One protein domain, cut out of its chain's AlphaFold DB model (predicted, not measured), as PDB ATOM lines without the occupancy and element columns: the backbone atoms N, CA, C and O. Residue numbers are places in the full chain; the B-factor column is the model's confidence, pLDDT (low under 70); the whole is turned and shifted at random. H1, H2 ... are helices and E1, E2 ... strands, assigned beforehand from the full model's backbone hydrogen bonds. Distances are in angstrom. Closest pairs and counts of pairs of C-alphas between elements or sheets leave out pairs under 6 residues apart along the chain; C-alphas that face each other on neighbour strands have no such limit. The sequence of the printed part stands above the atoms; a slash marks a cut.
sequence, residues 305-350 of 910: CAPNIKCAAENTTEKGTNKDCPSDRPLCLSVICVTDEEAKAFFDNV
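AT A GLANCE: This is residues 305 to 350 of the 910 residues of the protein "Dickkopf_N domain-containing protein" of uncultured bacterium (UniProt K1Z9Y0). A small two-strand hairpin, E2 and E3, sits in the middle, with the single helix H1 to one side of it and a long winding loop, residues 308 to 330, reaching away on another side to a far end around Asn 315. The short strand E1 comes before that loop, at a distance from the hairpin and the helix. The printed part has 46 residues, with three named strands and then one named helix, in the order E1, E2, E3, H1; the sheet has the order E2 - E3 and is antiparallel. The class is mixed, helices and strands, though under half of the residues are in named elements. The whole is compact, with a radius of gyration of the C-alphas of 10.6 A and spans of 29 by 23 by 20 A.

HOW THE PARTS SIT: Begin at the hairpin of E2, residues 331 to 333, and E3, residues 336 to 338, where you will find antiparallel neighbours with 134 degrees between their directions. The C-alphas of Cys 332 and Cys 337 face each other at 4.7 A. Look for N 333 and O 336 at 2.9 A and N 338 and O 331 at 2.9 A, both within hydrogen-bond range. Next find H1, residues 340 to 350: its closest C-alpha pair with E2 is Leu 331 and Asp 340, 6.9 A apart, and the two centres are 11.1 A apart. In H1 every O i to N i+4 pair is within hydrogen-bond range. E1, residues 305 to 307, pairs with no named strand and is apart from E2, E3 and H1.

IN THESE COORDINATES: Find C-alpha 331 at (525.513, 721.782, 344.286), where E2 begins; it runs 5.9 A to C-alpha 333. After Ser 334 and Val 335, E3 runs 6.4 A from C-alpha 336 to C-alpha 338. Past Thr 339, H1 begins at C-alpha 340 and runs 15.3 A to C-alpha 350 at (535.068, 712.339, 334.247). Go back to C-alpha 305 at (522.087, 704.117, 345.738) for E1, which covers 7.1 A to C-alpha 307.

THE WHOLE: The two C-alphas farthest apart are those of Asn 315 and Asp 348, at 30.2 A, while the first and last printed C-alphas are 19.2 A apart. The printed part has no cut. The link from E1 to E2 is long, with 23 residues; those from E2 to E3 and from E3 to H1 are tight. The mean pLDDT of the printed part is 81.6, and in the B-factor column you will find residues 313 to 319 under 70, where the model's confidence is low.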
ATOM      1  N   CYS A 305     523.322 703.427 345.367       91.62
ATOM      2  CA  CYS A 305     522.087 704.117 345.738       91.62
ATOM      3  C   CYS A 305     522.397 705.368 346.580       91.62
ATOM      4  O   CYS A 305     523.138 705.301 347.568       91.62
ATOM      5  N   ALA A 306     521.851 706.514 346.176       87.69
ATOM      6  CA  ALA A 306     522.010 707.815 346.831       87.69
ATOM      7  C   ALA A 306     520.682 708.604 346.803       87.69
ATOM      8  O   ALA A 306     519.879 708.371 345.902       87.69
ATOM      9  N   PRO A 307     520.405 709.528 347.743       88.50
ATOM     10  CA  PRO A 307     519.124 710.242 347.799       88.50
ATOM     11  C   PRO A 307     518.780 711.028 346.517       88.50
ATOM     12  O   PRO A 307     519.564 711.846 346.039       88.50
ATOM     13  N   ASN A 308     517.571 710.828 345.986       84.00
ATOM     14  CA  ASN A 308     517.066 711.447 344.752       84.00
ATOM     15  C   ASN A 308     516.477 712.844 345.028       84.00
ATOM     16  O   ASN A 308     515.280 713.092 344.867       84.00
ATOM     17  N   ILE A 309     517.327 713.752 345.509       87.38
ATOM     18  CA  ILE A 309     516.960 715.138 345.823       87.38
ATOM     19  C   ILE A 309     517.113 715.966 344.543       87.38
ATOM     20  O   ILE A 309     518.229 716.284 344.134       87.38
ATOM     21  N   LYS A 310     515.995 716.278 343.879       86.62
ATOM     22  CA  LYS A 310     515.982 716.958 342.572       86.62
ATOM     23  C   LYS A 310     516.080 718.481 342.722       86.62
ATOM     24  O   LYS A 310     515.301 719.064 343.466       86.62
ATOM     25  N   CYS A 311     516.969 719.117 341.956       84.50
ATOM     26  CA  CYS A 311     517.172 720.576 341.945       84.50
ATOM     27  C   CYS A 311     516.474 721.322 340.793       84.50
ATOM     28  O   CYS A 311     516.652 722.527 340.643       84.50
ATOM     29  N   ALA A 312     515.687 720.635 339.959       79.25
ATOM     30  CA  ALA A 312     514.778 721.282 339.011       79.25
ATOM     31  C   ALA A 312     513.490 720.466 338.844       79.25
ATOM     32  O   ALA A 312     513.486 719.245 339.021       79.25
ATOM     33  N   ALA A 313     512.400 721.134 338.461       62.03
ATOM     34  CA  ALA A 313     511.149 720.467 338.125       62.03
ATOM     35  C   ALA A 313     511.251 719.780 336.751       62.03
ATOM     36  O   ALA A 313     511.701 720.373 335.773       62.03
ATOM     37  N   GLU A 314     510.766 718.540 336.647       54.72
ATOM     38  CA  GLU A 314     510.989 717.652 335.487       54.72
ATOM     39  C   GLU A 314     510.282 718.078 334.179       54.72
ATOM     40  O   GLU A 314     510.286 717.331 333.208       54.72
ATOM     41  N   ASN A 315     509.665 719.264 334.139       55.66
ATOM     42  CA  ASN A 315     508.989 719.823 332.960       55.66
ATOM     43  C   ASN A 315     509.224 721.339 332.754       55.66
ATOM     44  O   ASN A 315     508.525 721.961 331.954       55.66
ATOM     45  N   THR A 316     510.194 721.958 333.439       53.34
ATOM     46  CA  THR A 316     510.580 723.361 333.191       53.34
ATOM     47  C   THR A 316     511.830 723.447 332.317       53.34
ATOM     48  O   THR A 316     512.820 722.771 332.576       53.34
ATOM     49  N   THR A 317     511.833 724.337 331.320       62.62
ATOM     50  CA  THR A 317     513.034 724.687 330.526       62.62
ATOM     51  C   THR A 317     514.041 725.555 331.291       62.62
ATOM     52  O   THR A 317     515.096 725.909 330.760       62.62
ATOM     53  N   GLU A 318     513.725 725.902 332.536       62.75
ATOM     54  CA  GLU A 318     514.586 726.632 333.456       62.75
ATOM     55  C   GLU A 318     515.629 725.687 334.064       62.75
ATOM     56  O   GLU A 318     515.319 724.572 334.489       62.75
ATOM     57  N   LYS A 319     516.892 726.123 334.089       69.19
ATOM     58  CA  LYS A 319     517.969 725.355 334.716       69.19
ATOM     59  C   LYS A 319     517.867 725.498 336.230       69.19
ATOM     60  O   LYS A 319     517.979 726.617 336.724       69.19
ATOM     61  N   GLY A 320     517.740 724.370 336.927       76.94
ATOM     62  CA  GLY A 320     517.912 724.307 338.377       76.94
ATOM     63  C   GLY A 320     519.232 724.935 338.821       76.94
ATOM     64  O   GLY A 320     520.231 724.902 338.091       76.94
ATOM     65  N   THR A 321     519.228 725.535 340.003       86.69
ATOM     66  CA  THR A 321     520.358 726.278 340.558       86.69
ATOM     67  C   THR A 321     520.772 725.707 341.909       86.69
ATOM     68  O   THR A 321     520.027 724.996 342.574       86.69
ATOM     69  N   ASN A 322     521.956 726.091 342.382       88.06
ATOM     70  CA  ASN A 322     522.430 725.737 343.723       88.06
ATOM     71  C   ASN A 322     521.541 726.282 344.865       88.06
ATOM     72  O   ASN A 322     521.735 725.901 346.014       88.06
ATOM     73  N   LYS A 323     520.581 727.177 344.582       86.12
ATOM     74  CA  LYS A 323     519.599 727.664 345.570       86.12
ATOM     75  C   LYS A 323     518.415 726.718 345.761       86.12
ATOM     76  O   LYS A 323     517.708 726.845 346.754       86.12
ATOM     77  N   ASP A 324     518.206 725.805 344.819       88.62
ATOM     78  CA  ASP A 324     517.108 724.837 344.820       88.62
ATOM     79  C   ASP A 324     517.482 723.557 345.596       88.62
ATOM     80  O   ASP A 324     516.735 722.581 345.607       88.62
ATOM     81  N   CYS A 325     518.647 723.568 346.258       90.19
ATOM     82  CA  CYS A 325     519.191 722.479 347.056       90.19
ATOM     83  C   CYS A 325     519.240 722.805 348.557       90.19
ATOM     84  O   CYS A 325     519.420 723.967 348.933       90.19
ATOM     85  N   PRO A 326     519.126 721.787 349.433       86.00
ATOM     86  CA  PRO A 326     519.307 721.959 350.868       86.00
ATOM     87  C   PRO A 326     520.785 722.221 351.214       86.00
ATOM     88  O   PRO A 326     521.698 721.894 350.454       86.00
ATOM     89  N   SER A 327     521.024 722.829 352.377       84.75
ATOM     90  CA  SER A 327     522.342 723.343 352.786       84.75
ATOM     91  C   SER A 327     523.424 722.278 353.005       84.75
ATOM     92  O   SER A 327     524.599 722.625 353.078       84.75
ATOM     93  N   ASP A 328     523.050 721.005 353.123       86.69
ATOM     94  CA  ASP A 328     523.948 719.849 353.216       86.69
ATOM     95  C   ASP A 328     524.398 719.313 351.842       86.69
ATOM     96  O   ASP A 328     525.383 718.581 351.765       86.69
ATOM     97  N   ARG A 329     523.712 719.688 350.750       91.56
ATOM     98  CA  ARG A 329     523.985 719.243 349.368       91.56
ATOM     99  C   ARG A 329     523.967 720.425 348.381       91.56
ATOM    100  O   ARG A 329     523.133 720.448 347.476       91.56
ATOM    101  N   PRO A 330     524.845 721.435 348.542       91.44
ATOM    102  CA  PRO A 330     524.680 722.766 347.946       91.44
ATOM    103  C   PRO A 330     524.902 722.861 346.424       91.44
ATOM    104  O   PRO A 330     524.825 723.962 345.874       91.44
ATOM    105  N   LEU A 331     525.204 721.765 345.719       92.62
ATOM    106  CA  LEU A 331     525.513 721.782 344.286       92.62
ATOM    107  C   LEU A 331     524.419 721.094 343.461       92.62
ATOM    108  O   LEU A 331     524.188 719.896 343.598       92.62
ATOM    109  N   CYS A 332     523.796 721.837 342.543       92.25
ATOM    110  CA  CYS A 332     522.858 721.291 341.561       92.25
ATOM    111  C   CYS A 332     523.630 720.750 340.344       92.25
ATOM    112  O   CYS A 332     523.976 721.492 339.420       92.25
ATOM    113  N   LEU A 333     523.914 719.448 340.343       90.06
ATOM    114  CA  LEU A 333     524.626 718.754 339.272       90.06
ATOM    115  C   LEU A 333     523.643 717.888 338.479       90.06
ATOM    116  O   LEU A 333     523.133 716.893 338.983       90.06
ATOM    117  N   SER A 334     523.387 718.257 337.221       78.69
ATOM    118  CA  SER A 334     522.541 717.483 336.294       78.69
ATOM    119  C   SER A 334     521.208 717.033 336.918       78.69
ATOM    120  O   SER A 334     520.896 715.848 336.976       78.69
ATOM    121  N   VAL A 335     520.413 718.015 337.355       86.00
ATOM    122  CA  VAL A 335     519.089 717.868 337.995       86.00
ATOM    123  C   VAL A 335     519.083 717.288 339.426       86.00
ATOM    124  O   VAL A 335     518.011 717.233 340.023       86.00
ATOM    125  N   ILE A 336     520.229 716.938 340.029       88.62
ATOM    126  CA  ILE A 336     520.312 716.361 341.390       88.62
ATOM    127  C   ILE A 336     521.188 717.223 342.323       88.62
ATOM    128  O   ILE A 336     522.199 717.779 341.899       88.62
ATOM    129  N   CYS A 337     520.810 717.319 343.602       92.69
ATOM    130  CA  CYS A 337     521.593 717.955 344.665       92.69
ATOM    131  C   CYS A 337     522.667 717.016 345.230       92.69
ATOM    132  O   CYS A 337     522.357 715.978 345.829       92.69
ATOM    133  N   VAL A 338     523.928 717.418 345.098       92.00
ATOM    134  CA  VAL A 338     525.100 716.667 345.564       92.00
ATOM    135  C   VAL A 338     525.935 717.477 346.560       92.00
ATOM    136  O   VAL A 338     525.893 718.711 346.574       92.00
ATOM    137  N   THR A 339     526.695 716.784 347.406       91.50
ATOM    138  CA  THR A 339     527.717 717.414 348.260       91.50
ATOM    139  C   THR A 339     528.926 717.864 347.429       91.50
ATOM    140  O   THR A 339     529.142 717.383 346.312       91.50
ATOM    141  N   ASP A 340     529.770 718.745 347.977       86.75
ATOM    142  CA  ASP A 340     531.048 719.115 347.346       86.75
ATOM    143  C   ASP A 340     531.968 717.893 347.135       86.75
ATOM    144  O   ASP A 340     532.727 717.828 346.167       86.75
ATOM    145  N   GLU A 341     531.872 716.890 348.013       85.75
ATOM    146  CA  GLU A 341     532.648 715.648 347.960       85.75
ATOM    147  C   GLU A 341     532.141 714.700 346.862       85.75
ATOM    148  O   GLU A 341     532.938 714.162 346.089       85.75
ATOM    149  N   GLU A 342     530.818 714.546 346.736       85.94
ATOM    150  CA  GLU A 342     530.167 713.806 345.648       85.94
ATOM    151  C   GLU A 342     530.439 714.468 344.286       85.94
ATOM    152  O   GLU A 342     530.775 713.780 343.318       85.94
ATOM    153  N   ALA A 343     530.366 715.802 344.208       86.19
ATOM    154  CA  ALA A 343     530.686 716.556 342.997       86.19
ATOM    155  C   ALA A 343     532.166 716.434 342.614       86.19
ATOM    156  O   ALA A 343     532.483 716.203 341.446       86.19
ATOM    157  N   LYS A 344     533.083 716.535 343.583       83.44
ATOM    158  CA  LYS A 344     534.513 716.309 343.343       83.44
ATOM    159  C   LYS A 344     534.764 714.896 342.818       83.44
ATOM    160  O   LYS A 344     535.428 714.746 341.796       83.44
ATOM    161  N   ALA A 345     534.178 713.878 343.451       79.81
ATOM    162  CA  ALA A 345     534.280 712.495 342.990       79.81
ATOM    163  C   ALA A 345     533.695 712.300 341.578       79.81
ATOM    164  O   ALA A 345     534.222 711.497 340.809       79.81
ATOM    165  N   PHE A 346     532.653 713.044 341.197       81.12
ATOM    166  CA  PHE A 346     532.146 713.054 339.823       81.12
ATOM    167  C   PHE A 346     533.177 713.639 338.841       81.12
ATOM    168  O   PHE A 346     533.507 712.988 337.851       81.12
ATOM    169  N   PHE A 347     533.742 714.819 339.116       77.44
ATOM    170  CA  PHE A 347     534.732 715.442 338.224       77.44
ATOM    171  C   PHE A 347     536.043 714.648 338.119       77.44
ATOM    172  O   PHE A 347     536.544 714.467 337.006       77.44
ATOM    173  N   ASP A 348     536.553 714.112 339.233       75.06
ATOM    174  CA  ASP A 348     537.779 713.299 339.277       75.06
ATOM    175  C   ASP A 348     537.656 712.000 338.444       75.06
ATOM    176  O   ASP A 348     538.660 711.496 337.942       75.06
ATOM    177  N   ASN A 349     536.437 711.477 338.233       70.00
ATOM    178  CA  ASN A 349     536.181 710.311 337.372       70.00
ATOM    179  C   ASN A 349     535.869 710.662 335.900       70.00
ATOM    180  O   ASN A 349     535.935 709.784 335.040       70.00
ATOM    181  N   VAL A 350     535.524 711.917 335.589       72.00
ATOM    182  CA  VAL A 350     535.068 712.339 334.247       72.00
ATOM    183  C   VAL A 350     536.194 712.939 333.386       72.00
ATOM    184  O   VAL A 350     536.041 713.009 332.166       72.00
TER     185      VAL A 350